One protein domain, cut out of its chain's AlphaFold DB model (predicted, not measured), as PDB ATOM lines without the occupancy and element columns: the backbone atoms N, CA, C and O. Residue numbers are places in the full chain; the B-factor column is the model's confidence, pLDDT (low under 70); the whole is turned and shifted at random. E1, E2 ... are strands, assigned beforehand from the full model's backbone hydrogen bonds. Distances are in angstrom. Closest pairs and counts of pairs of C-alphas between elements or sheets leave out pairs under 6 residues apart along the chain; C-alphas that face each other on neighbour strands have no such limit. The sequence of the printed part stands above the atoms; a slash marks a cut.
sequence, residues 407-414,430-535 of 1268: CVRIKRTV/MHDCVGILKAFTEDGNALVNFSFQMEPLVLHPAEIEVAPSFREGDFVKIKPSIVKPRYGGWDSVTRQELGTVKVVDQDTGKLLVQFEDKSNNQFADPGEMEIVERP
ATOM      1  N   CYS A 407      31.060  40.775   6.810       83.69
ATOM      2  CA  CYS A 407      31.927  39.632   6.585       83.69
ATOM      3  C   CYS A 407      32.888  39.954   5.438       83.69
ATOM      4  O   CYS A 407      32.474  40.427   4.379       83.69
ATOM      5  N   VAL A 408      34.173  39.702   5.640       83.25
ATOM      6  CA  VAL A 408      35.234  39.965   4.669       83.25
ATOM      7  C   VAL A 408      36.148  38.755   4.556       83.25
ATOM      8  O   VAL A 408      36.331  37.997   5.508       83.25
ATOM      9  N   ARG A 409      36.709  38.559   3.370       83.00
ATOM     10  CA  ARG A 409      37.652  37.488   3.048       83.00
ATOM     11  C   ARG A 409      38.943  38.100   2.517       83.00
ATOM     12  O   ARG A 409      38.904  39.131   1.854       83.00
ATOM     13  N   ILE A 410      40.077  37.461   2.784       77.19
ATOM     14  CA  ILE A 410      41.374  37.871   2.232       77.19
ATOM     15  C   ILE A 410      41.452  37.463   0.754       77.19
ATOM     16  O   ILE A 410      41.218  36.306   0.407       77.19
ATOM     17  N   LYS A 411      41.798  38.400  -0.133       68.06
ATOM     18  CA  LYS A 411      41.935  38.143  -1.572       68.06
ATOM     19  C   LYS A 411      43.077  37.165  -1.843       68.06
ATOM     20  O   LYS A 411      44.169  37.286  -1.293       68.06
ATOM     21  N   ARG A 412      42.863  36.256  -2.796       58.16
ATOM     22  CA  ARG A 412      43.864  35.255  -3.222       58.16
ATOM     23  C   ARG A 412      45.162  35.848  -3.789       58.16
ATOM     24  O   ARG A 412      46.148  35.136  -3.890       58.16
ATOM     25  N   THR A 413      45.167  37.127  -4.160       50.06
ATOM     26  CA  THR A 413      46.310  37.844  -4.755       50.06
ATOM     27  C   THR A 413      47.344  38.347  -3.737       50.06
ATOM     28  O   THR A 413      48.344  38.939  -4.138       50.06
ATOM     29  N   VAL A 414      47.120  38.160  -2.432       51.12
ATOM     30  CA  VAL A 414      48.010  38.648  -1.365       51.12
ATOM     31  C   VAL A 414      49.052  37.572  -1.026       51.12
ATOM     32  O   VAL A 414      48.757  36.629  -0.298       51.12
ATOM     33  N   MET A 430      44.688  30.851   4.225       55.62
ATOM     34  CA  MET A 430      44.042  32.015   4.862       55.62
ATOM     35  C   MET A 430      43.074  32.778   3.938       55.62
ATOM     36  O   MET A 430      42.170  33.459   4.417       55.62
ATOM     37  N   HIS A 431      43.234  32.646   2.619       59.25
ATOM     38  CA  HIS A 431      42.402  33.298   1.609       59.25
ATOM     39  C   HIS A 431      40.970  32.752   1.508       59.25
ATOM     40  O   HIS A 431      40.128  33.407   0.909       59.25
ATOM     41  N   ASP A 432      40.659  31.586   2.081       62.69
ATOM     42  CA  ASP A 432      39.283  31.065   2.108       62.69
ATOM     43  C   ASP A 432      38.556  31.376   3.435       62.69
ATOM     44  O   ASP A 432      37.339  31.183   3.544       62.69
ATOM     45  N   CYS A 433      39.269  31.922   4.428       73.38
ATOM     46  CA  CYS A 433      38.715  32.302   5.724       73.38
ATOM     47  C   CYS A 433      37.846  33.563   5.620       73.38
ATOM     48  O   CYS A 433      38.208  34.536   4.960       73.38
ATOM     49  N   VAL A 434      36.709  33.560   6.318       84.12
ATOM     50  CA  VAL A 434      35.816  34.719   6.424       84.12
ATOM     51  C   VAL A 434      35.900  35.261   7.845       84.12
ATOM     52  O   VAL A 434      35.674  34.527   8.804       84.12
ATOM     53  N   GLY A 435      36.241  36.539   7.973       85.44
ATOM     54  CA  GLY A 435      36.249  37.270   9.234       85.44
ATOM     55  C   GLY A 435      35.187  38.363   9.241       85.44
ATOM     56  O   GLY A 435      34.609  38.689   8.207       85.44
ATOM     57  N   ILE A 436      34.919  38.932  10.408       84.94
ATOM     58  CA  ILE A 436      33.963  40.023  10.597       84.94
ATOM     59  C   ILE A 436      34.749  41.309  10.837       84.94
ATOM     60  O   ILE A 436      35.592  41.372  11.731       84.94
ATOM     61  N   LEU A 437      34.498  42.339  10.028       82.38
ATOM     62  CA  LEU A 437      35.127  43.645  10.193       82.38
ATOM     63  C   LEU A 437      34.666  44.279  11.511       82.38
ATOM     64  O   LEU A 437      33.498  44.633  11.644       82.38
ATOM     65  N   LYS A 438      35.583  44.458  12.461       78.75
ATOM     66  CA  LYS A 438      35.321  45.072  13.765       78.75
ATOM     67  C   LYS A 438      35.405  46.596  13.711       78.75
ATOM     68  O   LYS A 438      34.531  47.284  14.219       78.75
ATOM     69  N   ALA A 439      36.472  47.127  13.123       69.50
ATOM     70  CA  ALA A 439      36.754  48.562  13.102       69.50
ATOM     71  C   ALA A 439      37.763  48.906  11.995       69.50
ATOM     72  O   ALA A 439      38.252  48.021  11.293       69.50
ATOM     73  N   PHE A 440      38.108  50.186  11.861       66.69
ATOM     74  CA  PHE A 440      39.284  50.625  11.111       66.69
ATOM     75  C   PHE A 440      40.310  51.238  12.072       66.69
ATOM     76  O   PHE A 440      39.925  51.906  13.030       66.69
ATOM     77  N   THR A 441      41.601  51.010  11.828       61.34
ATOM     78  CA  THR A 441      42.696  51.652  12.567       61.34
ATOM     79  C   THR A 441      42.808  53.137  12.206       61.34
ATOM     80  O   THR A 441      42.230  53.587  11.212       61.34
ATOM     81  N   GLU A 442      43.590  53.900  12.980       44.91
ATOM     82  CA  GLU A 442      43.877  55.321  12.706       44.91
ATOM     83  C   GLU A 442      44.454  55.538  11.294       44.91
ATOM     84  O   GLU A 442      44.059  56.477  10.604       44.91
ATOM     85  N   ASP A 443      45.278  54.602  10.813       46.91
ATOM     86  CA  ASP A 443      45.877  54.626   9.469       46.91
ATOM     87  C   ASP A 443      44.929  54.145   8.350       46.91
ATOM     88  O   ASP A 443      45.300  54.100   7.176       46.91
ATOM     89  N   GLY A 444      43.689  53.773   8.682       48.28
ATOM     90  CA  GLY A 444      42.680  53.352   7.710       48.28
ATOM     91  C   GLY A 444      42.728  51.879   7.299       48.28
ATOM     92  O   GLY A 444      42.042  51.517   6.337       48.28
ATOM     93  N   ASN A 445      43.475  51.039   8.019       63.25
ATOM     94  CA  ASN A 445      43.471  49.585   7.836       63.25
ATOM     95  C   ASN A 445      42.262  48.943   8.526       63.25
ATOM     96  O   ASN A 445      41.764  49.446   9.525       63.25
ATOM     97  N   ALA A 446      41.769  47.834   7.990       72.00
ATOM     98  CA  ALA A 446      40.634  47.082   8.507       72.00
ATOM     99  C   ALA A 446      41.055  46.161   9.666       72.00
ATOM    100  O   ALA A 446      41.901  45.294   9.485       72.00
ATOM    101  N   LEU A 447      40.435  46.311  10.838       78.75
ATOM    102  CA  LEU A 447      40.543  45.374  11.962       78.75
ATOM    103  C   LEU A 447      39.496  44.274  11.793       78.75
ATOM    104  O   LEU A 447      38.305  44.521  11.980       78.75
ATOM    105  N   VAL A 448      39.921  43.068  11.434       84.69
ATOM    106  CA  VAL A 448      39.041  41.942  11.107       84.69
ATOM    107  C   VAL A 448      39.194  40.831  12.137       84.69
ATOM    108  O   VAL A 448      40.281  40.287  12.326       84.69
ATOM    109  N   ASN A 449      38.083  40.456  12.766       85.94
ATOM    110  CA  ASN A 449      38.017  39.342  13.700       85.94
ATOM    111  C   ASN A 449      37.691  38.040  12.978       85.94
ATOM    112  O   ASN A 449      36.633  37.902  12.363       85.94
ATOM    113  N   PHE A 450      38.586  37.063  13.080       86.38
ATOM    114  CA  PHE A 450      38.363  35.717  12.568       86.38
ATOM    115  C   PHE A 450      37.971  34.789  13.706       86.38
ATOM    116  O   PHE A 450      38.590  34.808  14.763       86.38
ATOM    117  N   SER A 451      36.987  33.925  13.458       82.12
ATOM    118  CA  SER A 451      36.394  33.071  14.491       82.12
ATOM    119  C   SER A 451      37.436  32.227  15.262       82.12
ATOM    120  O   SER A 451      37.304  31.978  16.461       82.12
ATOM    121  N   PHE A 452      38.505  31.812  14.574       76.88
ATOM    122  CA  PHE A 452      39.565  30.938  15.079       76.88
ATOM    123  C   PHE A 452      40.729  31.663  15.771       76.88
ATOM    124  O   PHE A 452      41.683  31.000  16.179       76.88
ATOM    125  N   GLN A 453      40.684  32.991  15.897       71.88
ATOM    126  CA  GLN A 453      41.759  33.799  16.470       71.88
ATOM    127  C   GLN A 453      41.218  34.700  17.586       71.88
ATOM    128  O   GLN A 453      40.108  35.210  17.492       71.88
ATOM    129  N   MET A 454      41.997  34.882  18.659       66.56
ATOM    130  CA  MET A 454      41.587  35.747  19.777       66.56
ATOM    131  C   MET A 454      41.807  37.237  19.497       66.56
ATOM    132  O   MET A 454      41.018  38.056  19.953       66.56
ATOM    133  N   GLU A 455      42.861  37.579  18.755       74.62
ATOM    134  CA  GLU A 455      43.221  38.966  18.440       74.62
ATOM    135  C   GLU A 455      42.789  39.352  17.013       74.62
ATOM    136  O   GLU A 455      43.035  38.564  16.088       74.62
ATOM    137  N   PRO A 456      42.212  40.552  16.800       79.12
ATOM    138  CA  PRO A 456      41.865  41.047  15.470       79.12
ATOM    139  C   PRO A 456      43.090  41.171  14.553       79.12
ATOM    140  O   PRO A 456      44.154  41.635  14.963       79.12
ATOM    141  N   LEU A 457      42.930  40.827  13.273       78.88
ATOM    142  CA  LEU A 457      43.946  41.048  12.242       78.88
ATOM    143  C   LEU A 457      43.792  42.440  11.627       78.88
ATOM    144  O   LEU A 457      42.698  42.827  11.228       78.88
ATOM    145  N   VAL A 458      44.899  43.175  11.504       77.31
ATOM    146  CA  VAL A 458      44.952  44.449  10.774       77.31
ATOM    147  C   VAL A 458      45.279  44.152   9.312       77.31
ATOM    148  O   VAL A 458      46.365  43.666   9.015       77.31
ATOM    149  N   LEU A 459      44.341  44.430   8.409       70.81
ATOM    150  CA  LEU A 459      44.441  44.144   6.975       70.81
ATOM    151  C   LEU A 459      44.266  45.425   6.166       70.81
ATOM    152  O   LEU A 459      43.414  46.256   6.486       70.81
ATOM    153  N   HIS A 460      45.025  45.596   5.089       70.00
ATOM    154  CA  HIS A 460      44.810  46.755   4.229       70.00
ATOM    155  C   HIS A 460      43.488  46.586   3.449       70.00
ATOM    156  O   HIS A 460      43.208  45.489   2.963       70.00
ATOM    157  N   PRO A 461      42.653  47.627   3.248       62.91
ATOM    158  CA  PRO A 461      41.359  47.478   2.567       62.91
ATOM    159  C   PRO A 461      41.457  46.890   1.149       62.91
ATOM    160  O   PRO A 461      40.537  46.228   0.677       62.91
ATOM    161  N   ALA A 462      42.594  47.082   0.471       61.56
ATOM    162  CA  ALA A 462      42.850  46.484  -0.841       61.56
ATOM    163  C   ALA A 462      43.065  44.958  -0.799       61.56
ATOM    164  O   ALA A 462      42.850  44.298  -1.816       61.56
ATOM    165  N   GLU A 463      43.453  44.398   0.350       67.25
ATOM    166  CA  GLU A 463      43.757  42.975   0.565       67.25
ATOM    167  C   GLU A 463      42.511  42.139   0.866       67.25
ATOM    168  O   GLU A 463      42.575  40.912   0.848       67.25
ATOM    169  N   ILE A 464      41.374  42.787   1.118       70.94
ATOM    170  CA  ILE A 464      40.126  42.133   1.508       70.94
ATOM    171  C   ILE A 464      39.021  42.353   0.474       70.94
ATOM    172  O   ILE A 464      38.980  43.358  -0.237       70.94
ATOM    173  N   GLU A 465      38.119  41.386   0.371       75.44
ATOM    174  CA  GLU A 465      36.882  41.445  -0.406       75.44
ATOM    175  C   GLU A 465      35.671  41.171   0.495       75.44
ATOM    176  O   GLU A 465      35.776  40.464   1.498       75.44
ATOM    177  N   VAL A 466      34.509  41.732   0.154       75.38
ATOM    178  CA  VAL A 466      33.275  41.533   0.930       75.38
ATOM    179  C   VAL A 466      32.717  40.132   0.673       75.38
ATOM    180  O   VAL A 466      32.463  39.749  -0.468       75.38
ATOM    181  N   ALA A 467      32.485  39.383   1.748       76.06
ATOM    182  CA  ALA A 467      31.762  38.118   1.743       76.06
ATOM    183  C   ALA A 467      30.291  38.345   2.160       76.06
ATOM    184  O   ALA A 467      29.971  39.386   2.735       76.06
ATOM    185  N   PRO A 468      29.367  37.398   1.900       78.12
ATOM    186  CA  PRO A 468      27.994  37.504   2.394       78.12
ATOM    187  C   PRO A 468      27.963  37.662   3.922       78.12
ATOM    188  O   PRO A 468      28.311  36.737   4.652       78.12
ATOM    189  N   SER A 469      27.572  38.843   4.401       81.81
ATOM    190  CA  SER A 469      27.446  39.138   5.833       81.81
ATOM    191  C   SER A 469      26.230  38.441   6.425       81.81
ATOM    192  O   SER A 469      25.213  38.341   5.745       81.81
ATOM    193  N   PHE A 470      26.301  38.021   7.687       83.25
ATOM    194  CA  PHE A 470      25.183  37.430   8.430       83.25
ATOM    195  C   PHE A 470      24.482  38.486   9.286       83.25
ATOM    196  O   PHE A 470      25.095  39.470   9.700       83.25
ATOM    197  N   ARG A 471      23.203  38.269   9.591       80.88
ATOM    198  CA  ARG A 471      22.463  39.018  10.611       80.88
ATOM    199  C   ARG A 471      21.674  38.064  11.495       80.88
ATOM    200  O   ARG A 471      21.345  36.949  11.097       80.88
ATOM    201  N   GLU A 472      21.351  38.515  12.701       82.94
ATOM    202  CA  GLU A 472      20.413  37.801  13.562       82.94
ATOM    203  C   GLU A 472      19.094  37.543  12.810       82.94
ATOM    204  O   GLU A 472      18.605  38.400  12.073       82.94
ATOM    205  N   GLY A 473      18.517  36.362  13.002       78.56
ATOM    206  CA  GLY A 473      17.326  35.864  12.324       78.56
ATOM    207  C   GLY A 473      17.571  35.239  10.950       78.56
ATOM    208  O   GLY A 473      16.612  34.749  10.366       78.56
ATOM    209  N   ASP A 474      18.795  35.250  10.416       84.88
ATOM    210  CA  ASP A 474      19.094  34.572   9.150       84.88
ATOM    211  C   ASP A 474      18.948  33.057   9.294       84.88
ATOM    212  O   ASP A 474      19.473  32.470  10.243       84.88
ATOM    213  N   PHE A 475      18.284  32.422   8.328       85.44
ATOM    214  CA  PHE A 475      18.280  30.971   8.214       85.44
ATOM    215  C   PHE A 475      19.531  30.532   7.466       85.44
ATOM    216  O   PHE A 475      19.793  30.972   6.342       85.44
ATOM    217  N   VAL A 476      20.311  29.664   8.089       88.44
ATOM    218  CA  VAL A 476      21.614  29.206   7.617       88.44
ATOM    219  C   VAL A 476      21.686  27.688   7.627       88.44
ATOM    220  O   VAL A 476      20.992  27.026   8.392       88.44
ATOM    221  N   LYS A 477      22.561  27.132   6.795       88.31
ATOM    222  CA  LYS A 477      22.965  25.725   6.864       88.31
ATOM    223  C   LYS A 477      24.472  25.599   6.703       88.31
ATOM    224  O   LYS A 477      25.150  26.538   6.281       88.31
ATOM    225  N   ILE A 478      24.990  24.422   7.027       85.19
ATOM    226  CA  ILE A 478      26.407  24.099   6.857       85.19
ATOM    227  C   ILE A 478      26.694  23.928   5.361       85.19
ATOM    228  O   ILE A 478      26.008  23.163   4.679       85.19
ATOM    229  N   LYS A 479      27.732  24.600   4.852       85.12
ATOM    230  CA  LYS A 479      28.145  24.487   3.447       85.12
ATOM    231  C   LYS A 479      28.445  23.029   3.070       85.12
ATOM    232  O   LYS A 479      29.119  22.326   3.829       85.12
ATOM    233  N   PRO A 480      28.073  22.575   1.856       79.12
ATOM    234  CA  PRO A 480      28.313  21.199   1.421       79.12
ATOM    235  C   PRO A 480      29.789  20.780   1.420       79.12
ATOM    236  O   PRO A 480      30.078  19.595   1.591       79.12
ATOM    237  N   SER A 481      30.707  21.737   1.238       76.62
ATOM    238  CA  SER A 481      32.160  21.530   1.222       76.62
ATOM    239  C   SER A 481      32.776  21.276   2.604       76.62
ATOM    240  O   SER A 481      33.926  20.851   2.684       76.62
ATOM    241  N   ILE A 482      32.040  21.510   3.694       77.69
ATOM    242  CA  ILE A 482      32.556  21.356   5.057       77.69
ATOM    243  C   ILE A 482      32.403  19.905   5.506       77.69
ATOM    244  O   ILE A 482      31.298  19.409   5.735       77.69
ATOM    245  N   VAL A 483      33.537  19.210   5.628       72.56
ATOM    246  CA  VAL A 483      33.585  17.807   6.067       72.56
ATOM    247  C   VAL A 483      33.242  17.690   7.551       72.56
ATOM    248  O   VAL A 483      32.425  16.845   7.912       72.56
ATOM    249  N   LYS A 484      33.814  18.568   8.380       74.38
ATOM    250  CA  LYS A 484      33.567  18.669   9.819       74.38
ATOM    251  C   LYS A 484      33.622  20.148  10.235       74.38
ATOM    252  O   LYS A 484      34.624  20.781   9.904       74.38
ATOM    253  N   PRO A 485      32.597  20.691  10.919       74.81
ATOM    254  CA  PRO A 485      32.615  22.070  11.405       74.81
ATOM    255  C   PRO A 485      33.755  22.329  12.394       74.81
ATOM    256  O   PRO A 485      34.156  21.429  13.141       74.81
ATOM    257  N   ARG A 486      34.262  23.564  12.416       77.06
ATOM    258  CA  ARG A 486      35.388  23.981  13.268       77.06
ATOM    259  C   ARG A 486      35.079  23.885  14.761       77.06
ATOM    260  O   ARG A 486      35.960  23.555  15.552       77.06
ATOM    261  N   TYR A 487      33.850  24.196  15.155       77.19
ATOM    262  CA  TYR A 487      33.401  24.126  16.546       77.19
ATOM    263  C   TYR A 487      32.767  22.761  16.842       77.19
ATOM    264  O   TYR A 487      32.316  22.079  15.931       77.19
ATOM    265  N   GLY A 488      32.766  22.326  18.107       62.28
ATOM    266  CA  GLY A 488      32.163  21.056  18.545       62.28
ATOM    267  C   GLY A 488      30.664  21.169  18.857       62.28
ATOM    268  O   GLY A 488      30.146  22.273  18.996       62.28
ATOM    269  N   GLY A 489      29.971  20.029  18.986       62.19
ATOM    270  CA  GLY A 489      28.523  19.962  19.273       62.19
ATOM    271  C   GLY A 489      27.637  19.618  18.068       62.19
ATOM    272  O   GLY A 489      26.432  19.416  18.222       62.19
ATOM    273  N   TRP A 490      28.238  19.480  16.885       65.31
ATOM    274  CA  TRP A 490      27.553  19.318  15.598       65.31
ATOM    275  C   TRP A 490      27.258  17.863  15.211       65.31
ATOM    276  O   TRP A 490      26.631  17.629  14.185       65.31
ATOM    277  N   ASP A 491      27.656  16.878  16.024       62.09
ATOM    278  CA  ASP A 491      27.557  15.438  15.698       62.09
ATOM    279  C   ASP A 491      26.114  14.942  15.493       62.09
ATOM    280  O   ASP A 491      25.886  13.841  14.996       62.09
ATOM    281  N   SER A 492      25.129  15.759  15.873       62.50
ATOM    282  CA  SER A 492      23.704  15.471  15.720       62.50
ATOM    283  C   SER A 492      22.975  16.425  14.765       62.50
ATOM    284  O   SER A 492      21.749  16.356  14.716       62.50
ATOM    285  N   VAL A 493      23.705  17.303  14.059       66.31
ATOM    286  CA  VAL A 493      23.180  18.284  13.095       66.31
ATOM    287  C   VAL A 493      23.633  17.899  11.690       66.31
ATOM    288  O   VAL A 493      24.823  17.892  11.373       66.31
ATOM    289  N   THR A 494      22.683  17.558  10.827       70.38
ATOM    290  CA  THR A 494      22.968  17.195   9.435       70.38
ATOM    291  C   THR A 494      23.156  18.434   8.549       70.38
ATOM    292  O   THR A 494      22.634  19.508   8.829       70.38
ATOM    293  N   ARG A 495      23.851  18.302   7.406       72.56
ATOM    294  CA  ARG A 495      24.027  19.409   6.429       72.56
ATOM    295  C   ARG A 495      22.711  19.908   5.802       72.56
ATOM    296  O   ARG A 495      22.726  20.883   5.056       72.56
ATOM    297  N   GLN A 496      21.603  19.209   6.044       73.75
ATOM    298  CA  GLN A 496      20.270  19.573   5.561       73.75
ATOM    299  C   GLN A 496      19.450  20.339   6.604       73.75
ATOM    300  O   GLN A 496      18.459  20.962   6.231       73.75
ATOM    301  N   GLU A 497      19.853  20.322   7.878       79.50
ATOM    302  CA  GLU A 497      19.146  21.028   8.944       79.50
ATOM    303  C   GLU A 497      19.344  22.543   8.839       79.50
ATOM    304  O   GLU A 497      20.452  23.043   8.614       79.50
ATOM    305  N   LEU A 498      18.243  23.274   9.017       83.50
ATOM    306  CA  LEU A 498      18.224  24.730   9.028       83.50
ATOM    307  C   LEU A 498      18.475  25.243  10.444       83.50
ATOM    308  O   LEU A 498      17.818  24.849  11.409       83.50
ATOM    309  N   GLY A 499      19.441  26.144  10.557       85.88
ATOM    310  CA  GLY A 499      19.739  26.892  11.765       85.88
ATOM    311  C   GLY A 499      19.282  28.338  11.631       85.88
ATOM    312  O   GLY A 499      19.281  28.898  10.544       85.88
ATOM    313  N   THR A 500      18.927  28.974  12.739       87.12
ATOM    314  CA  THR A 500      18.653  30.412  12.819       87.12
ATOM    315  C   THR A 500      19.808  31.106  13.521       87.12
ATOM    316  O   THR A 500      20.123  30.773  14.666       87.12
ATOM    317  N   VAL A 501      20.422  32.098  12.881       89.12
ATOM    318  CA  VAL A 501      21.442  32.942  13.517       89.12
ATOM    319  C   VAL A 501      20.792  33.729  14.657       89.12
ATOM    320  O   VAL A 501      19.832  34.460  14.448       89.12
ATOM    321  N   LYS A 502      21.303  33.593  15.875       87.81
ATOM    322  CA  LYS A 502      20.869  34.329  17.070       87.81
ATOM    323  C   LYS A 502      21.760  35.515  17.377       87.81
ATOM    324  O   LYS A 502      21.266  36.545  17.799       87.81
ATOM    325  N   VAL A 503      23.064  35.376  17.164       87.00
ATOM    326  CA  VAL A 503      24.031  36.448  17.422       87.00
ATOM    327  C   VAL A 503      25.095  36.422  16.335       87.00
ATOM    328  O   VAL A 503      25.562  35.352  15.942       87.00
ATOM    329  N   VAL A 504      25.468  37.606  15.859       85.69
ATOM    330  CA  VAL A 504      26.671  37.831  15.053       85.69
ATOM    331  C   VAL A 504      27.650  38.549  15.966       85.69
ATOM    332  O   VAL A 504      27.493  39.738  16.235       85.69
ATOM    333  N   ASP A 505      28.598  37.805  16.519       84.50
ATOM    334  CA  ASP A 505      29.530  38.319  17.510       84.50
ATOM    335  C   ASP A 505      30.725  38.957  16.797       84.50
ATOM    336  O   ASP A 505      31.610  38.278  16.272       84.50
ATOM    337  N   GLN A 506      30.718  40.289  16.749       79.75
ATOM    338  CA  GLN A 506      31.763  41.076  16.100       79.75
ATOM    339  C   GLN A 506      33.073  41.062  16.891       79.75
ATOM    340  O   GLN A 506      34.129  41.265  16.295       79.75
ATOM    341  N   ASP A 507      33.030  40.796  18.199       79.00
ATOM    342  CA  ASP A 507      34.206  40.759  19.067       79.00
ATOM    343  C   ASP A 507      34.953  39.435  18.961       79.00
ATOM    344  O   ASP A 507      36.180  39.429  19.038       79.00
ATOM    345  N   THR A 508      34.239  38.334  18.721       81.69
ATOM    346  CA  THR A 508      34.855  37.010  18.553       81.69
ATOM    347  C   THR A 508      34.900  36.521  17.106       81.69
ATOM    348  O   THR A 508      35.528  35.502  16.827       81.69
ATOM    349  N   GLY A 509      34.239  37.208  16.167       84.00
ATOM    350  CA  GLY A 509      34.138  36.783  14.767       84.00
ATOM    351  C   GLY A 509      33.276  35.529  14.563       84.00
ATOM    352  O   GLY A 509      33.392  34.869  13.530       84.00
ATOM    353  N   LYS A 510      32.451  35.158  15.553       88.94
ATOM    354  CA  LYS A 510      31.636  33.931  15.565       88.94
ATOM    355  C   LYS A 510      30.169  34.227  15.286       88.94
ATOM    356  O   LYS A 510      29.648  35.298  15.589       88.94
ATOM    357  N   LEU A 511      29.472  33.223  14.767       88.88
ATOM    358  CA  LEU A 511      28.014  33.194  14.735       88.88
ATOM    359  C   LEU A 511      27.506  32.296  15.859       88.88
ATOM    360  O   LEU A 511      28.073  31.235  16.103       88.88
ATOM    361  N   LEU A 512      26.414  32.683  16.502       88.88
ATOM    362  CA  LEU A 512      25.652  31.806  17.384       88.88
ATOM    363  C   LEU A 512      24.399  31.352  16.635       88.88
ATOM    364  O   LEU A 512      23.598  32.197  16.246       88.88
ATOM    365  N   VAL A 513      24.223  30.051  16.413       88.75
ATOM    366  CA  VAL A 513      23.154  29.482  15.573       88.75
ATOM    367  C   VAL A 513      22.312  28.487  16.376       88.75
ATOM    368  O   VAL A 513      22.855  27.646  17.086       88.75
ATOM    369  N   GLN A 514      20.986  28.565  16.261       86.56
ATOM    370  CA  GLN A 514      20.040  27.625  16.875       86.56
ATOM    371  C   GLN A 514      19.380  26.751  15.805       86.56
ATOM    372  O   GLN A 514      18.764  27.296  14.896       86.56
ATOM    373  N   PHE A 515      19.455  25.427  15.924       82.44
ATOM    374  CA  PHE A 515      18.785  24.485  15.014       82.44
ATOM    375  C   PHE A 515      17.425  24.062  15.571       82.44
ATOM    376  O   PHE A 515      17.284  23.942  16.788       82.44
ATOM    377  N   GLU A 516      16.441  23.854  14.690       68.12
ATOM    378  CA  GLU A 516      15.024  23.654  15.059       68.12
ATOM    379  C   GLU A 516      14.800  22.512  16.072       68.12
ATOM    380  O   GLU A 516      13.967  22.659  16.962       68.12
ATOM    381  N   ASP A 517      15.619  21.455  16.036       65.00
ATOM    382  CA  ASP A 517      15.491  20.278  16.913       65.00
ATOM    383  C   ASP A 517      16.550  20.195  18.035       65.00
ATOM    384  O   ASP A 517      16.755  19.136  18.639       65.00
ATOM    385  N   LYS A 518      17.268  21.293  18.332       68.25
ATOM    386  CA  LYS A 518      18.330  21.323  19.359       68.25
ATOM    387  C   LYS A 518      18.064  22.400  20.408       68.25
ATOM    388  O   LYS A 518      17.899  23.576  20.098       68.25
ATOM    389  N   SER A 519      18.105  22.013  21.684       61.28
ATOM    390  CA  SER A 519      17.870  22.933  22.807       61.28
ATOM    391  C   SER A 519      18.986  23.965  23.008       61.28
ATOM    392  O   SER A 519      18.750  24.993  23.636       61.28
ATOM    393  N   ASN A 520      20.190  23.706  22.488       71.31
ATOM    394  CA  ASN A 520      21.373  24.526  22.738       71.31
ATOM    395  C   ASN A 520      21.833  25.248  21.469       71.31
ATOM    396  O   ASN A 520      21.967  24.639  20.406       71.31
ATOM    397  N   ASN A 521      22.140  26.537  21.614       81.00
ATOM    398  CA  ASN A 521      22.780  27.328  20.570       81.00
ATOM    399  C   ASN A 521      24.219  26.843  20.336       81.00
ATOM    400  O   ASN A 521      24.934  26.538  21.292       81.00
ATOM    401  N   GLN A 522      24.658  26.818  19.079       84.56
ATOM    402  CA  GLN A 522      26.000  26.387  18.690       84.56
ATOM    403  C   GLN A 522      26.799  27.530  18.074       84.56
ATOM    404  O   GLN A 522      26.264  28.337  17.315       84.56
ATOM    405  N   PHE A 523      28.092  27.594  18.394       87.38
ATOM    406  CA  PHE A 523      29.012  28.526  17.748       87.38
ATOM    407  C   PHE A 523      29.405  28.014  16.368       87.38
ATOM    408  O   PHE A 523      29.718  26.838  16.209       87.38
ATOM    409  N   ALA A 524      29.429  28.910  15.392       86.25
ATOM    410  CA  ALA A 524      29.731  28.618  14.006       86.25
ATOM    411  C   ALA A 524      30.729  29.622  13.426       86.25
ATOM    412  O   ALA A 524      30.721  30.807  13.772       86.25
ATOM    413  N   ASP A 525      31.572  29.137  12.518       86.56
ATOM    414  CA  ASP A 525      32.447  29.976  11.705       86.56
ATOM    415  C   ASP A 525      31.629  30.563  10.533       86.56
ATOM    416  O   ASP A 525      30.999  29.793   9.795       86.56
ATOM    417  N   PRO A 526      31.623  31.893  10.317       87.88
ATOM    418  CA  PRO A 526      30.961  32.507   9.161       87.88
ATOM    419  C   PRO A 526      31.387  31.901   7.810       87.88
ATOM    420  O   PRO A 526      30.597  31.830   6.869       87.88
ATOM    421  N   GLY A 527      32.631  31.426   7.704       85.44
ATOM    422  CA  GLY A 527      33.176  30.767   6.520       85.44
ATOM    423  C   GLY A 527      32.564  29.396   6.228       85.44
ATOM    424  O   GLY A 527      32.575  28.972   5.071       85.44
ATOM    425  N   GLU A 528      31.966  28.733   7.219       86.12
ATOM    426  CA  GLU A 528      31.375  27.391   7.103       86.12
ATOM    427  C   GLU A 528      29.870  27.412   6.815       86.12
ATOM    428  O   GLU A 528      29.300  26.389   6.432       86.12
ATOM    429  N   MET A 529      29.231  28.574   6.959       85.75
ATOM    430  CA  MET A 529      27.782  28.724   6.855       85.75
ATOM    431  C   MET A 529      27.359  29.325   5.517       85.75
ATOM    432  O   MET A 529      28.012  30.215   4.971       85.75
ATOM    433  N   GLU A 530      26.239  28.852   4.981       86.69
ATOM    434  CA  GLU A 530      25.547  29.472   3.852       86.69
ATOM    435  C   GLU A 530      24.160  29.955   4.280       86.69
ATOM    436  O   GLU A 530      23.434  29.251   4.980       86.69
ATOM    437  N   ILE A 531      23.797  31.170   3.865       85.25
ATOM    438  CA  ILE A 531      22.469  31.739   4.115       85.25
ATOM    439  C   ILE A 531      21.490  31.075   3.147       85.25
ATOM    440  O   ILE A 531      21.653  31.171   1.932       85.25
ATOM    441  N   VAL A 532      20.482  30.405   3.696       82.50
ATOM    442  CA  VAL A 532      19.424  29.729   2.937       82.50
ATOM    443  C   VAL A 532      18.272  30.679   2.682       82.50
ATOM    444  O   VAL A 532      17.819  30.832   1.550       82.50
ATOM    445  N   GLU A 533      17.813  31.340   3.738       78.31
ATOM    446  CA  GLU A 533      16.699  32.268   3.672       78.31
ATOM    447  C   GLU A 533      16.940  33.430   4.628       78.31
ATOM    448  O   GLU A 533      17.548  33.298   5.690       78.31
ATOM    449  N   ARG A 534      16.451  34.602   4.232       82.50
ATOM    450  CA  ARG A 534      16.637  35.824   4.991       82.50
ATOM    451  C   ARG A 534      15.293  36.511   5.231       82.50
ATOM    452  O   ARG A 534      14.818  37.180   4.306       82.50
ATOM    453  N   PRO A 535      14.694  36.427   6.431       80.06
ATOM    454  CA  PRO A 535      13.373  36.999   6.693       80.06
ATOM    455  C   PRO A 535      13.401  38.529   6.637       80.06
ATOM    456  O   PRO A 535      14.395  39.143   7.018       80.06
TER     457      PRO A 535
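AT A GLANCE: This is residues 407 to 414 and 430 to 535 of the 1268 residues of an uncharacterized protein of Chara braunii (UniProt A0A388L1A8). Two small lobes sit end to end along the longest axis, each a five-stranded antiparallel sheet curled like part of a barrel; the first lobe holds E1 to E5, the second E6 to E10. The link from E5 to E6 joins them, and a long loop, residues 479 to 498, belongs to the second lobe. The printed part has 114 residues with ten named strands, E1 to E10 along the chain, and no named helix; the class is all strand, though under half of the residues, 47 of 114, are in named elements. The sheet orders are E4, E3, E2, E1, E5 and E9, E8, E7, E6, E10. The whole is compact, with a radius of gyration of the C-alphas of 14.3 A, yet elongated, spanning 46 by 27 by 24 A.

IN THESE COORDINATES: E1, residues 407 to 410, begins at C-alpha 407 (31.927, 39.632, 6.585) and is 10.5 A long. After the cut come E2, residues 434 to 440, 16.9 A; E3, residues 446 to 450, 12.3 A; E4, residues 457 to 459; and E5, residues 464 to 466. E6 is residues 475 to 478, beginning at C-alpha 475 (18.280, 30.971, 8.214). E7, residues 499 to 505, is 16.1 A long, and E8, residues 510 to 515, 16.0 A. E9 is residues 522 to 524, and E10, residues 529 to 533, ends at C-alpha 533 (16.699, 32.268, 3.672).

HOW THE PARTS SIT: In the first sheet, strongly twisted, E4 and E5 are edge strands. E1 and E5 are antiparallel at 145 degrees, with N 409 and O 465 2.8 A apart, within hydrogen-bond range. E2 and E1 pair through N 408 and O 435, 2.8 A. E2, E3 and E4 form a meander, each strand the antiparallel neighbour of the one before; N 436 and O 449 are 2.8 A apart, and N 446 and O 459 2.7 A. In the second sheet, also strongly twisted, E6, E7, E8 and E9 form another meander, with N 476 and O 499 at 2.8 A, N 500 and O 514 at 2.7 A, and N 513 and O 522 at 2.8 A. E10 is antiparallel to E6 at 145 degrees, with N 477 and O 530 at 2.9 A. Between the sheets, the closest C-alphas of E3 and E8, Phe 450 and Lys 510, are 7.6 A apart; E5 and E6 are apart.

THE WHOLE: The C-alphas farthest apart, Asp 443 and Asp 517, are 46.5 A apart. Residues 415 to 429 are not printed; C-alphas 414 and 430 are 9.9 A apart across this cut. The link from E6 to E7, 20 residues, is long. Mean pLDDT of the printed part is 76.3; 28 residues are under 70, among them residues 439 to 445 and 488 to 493.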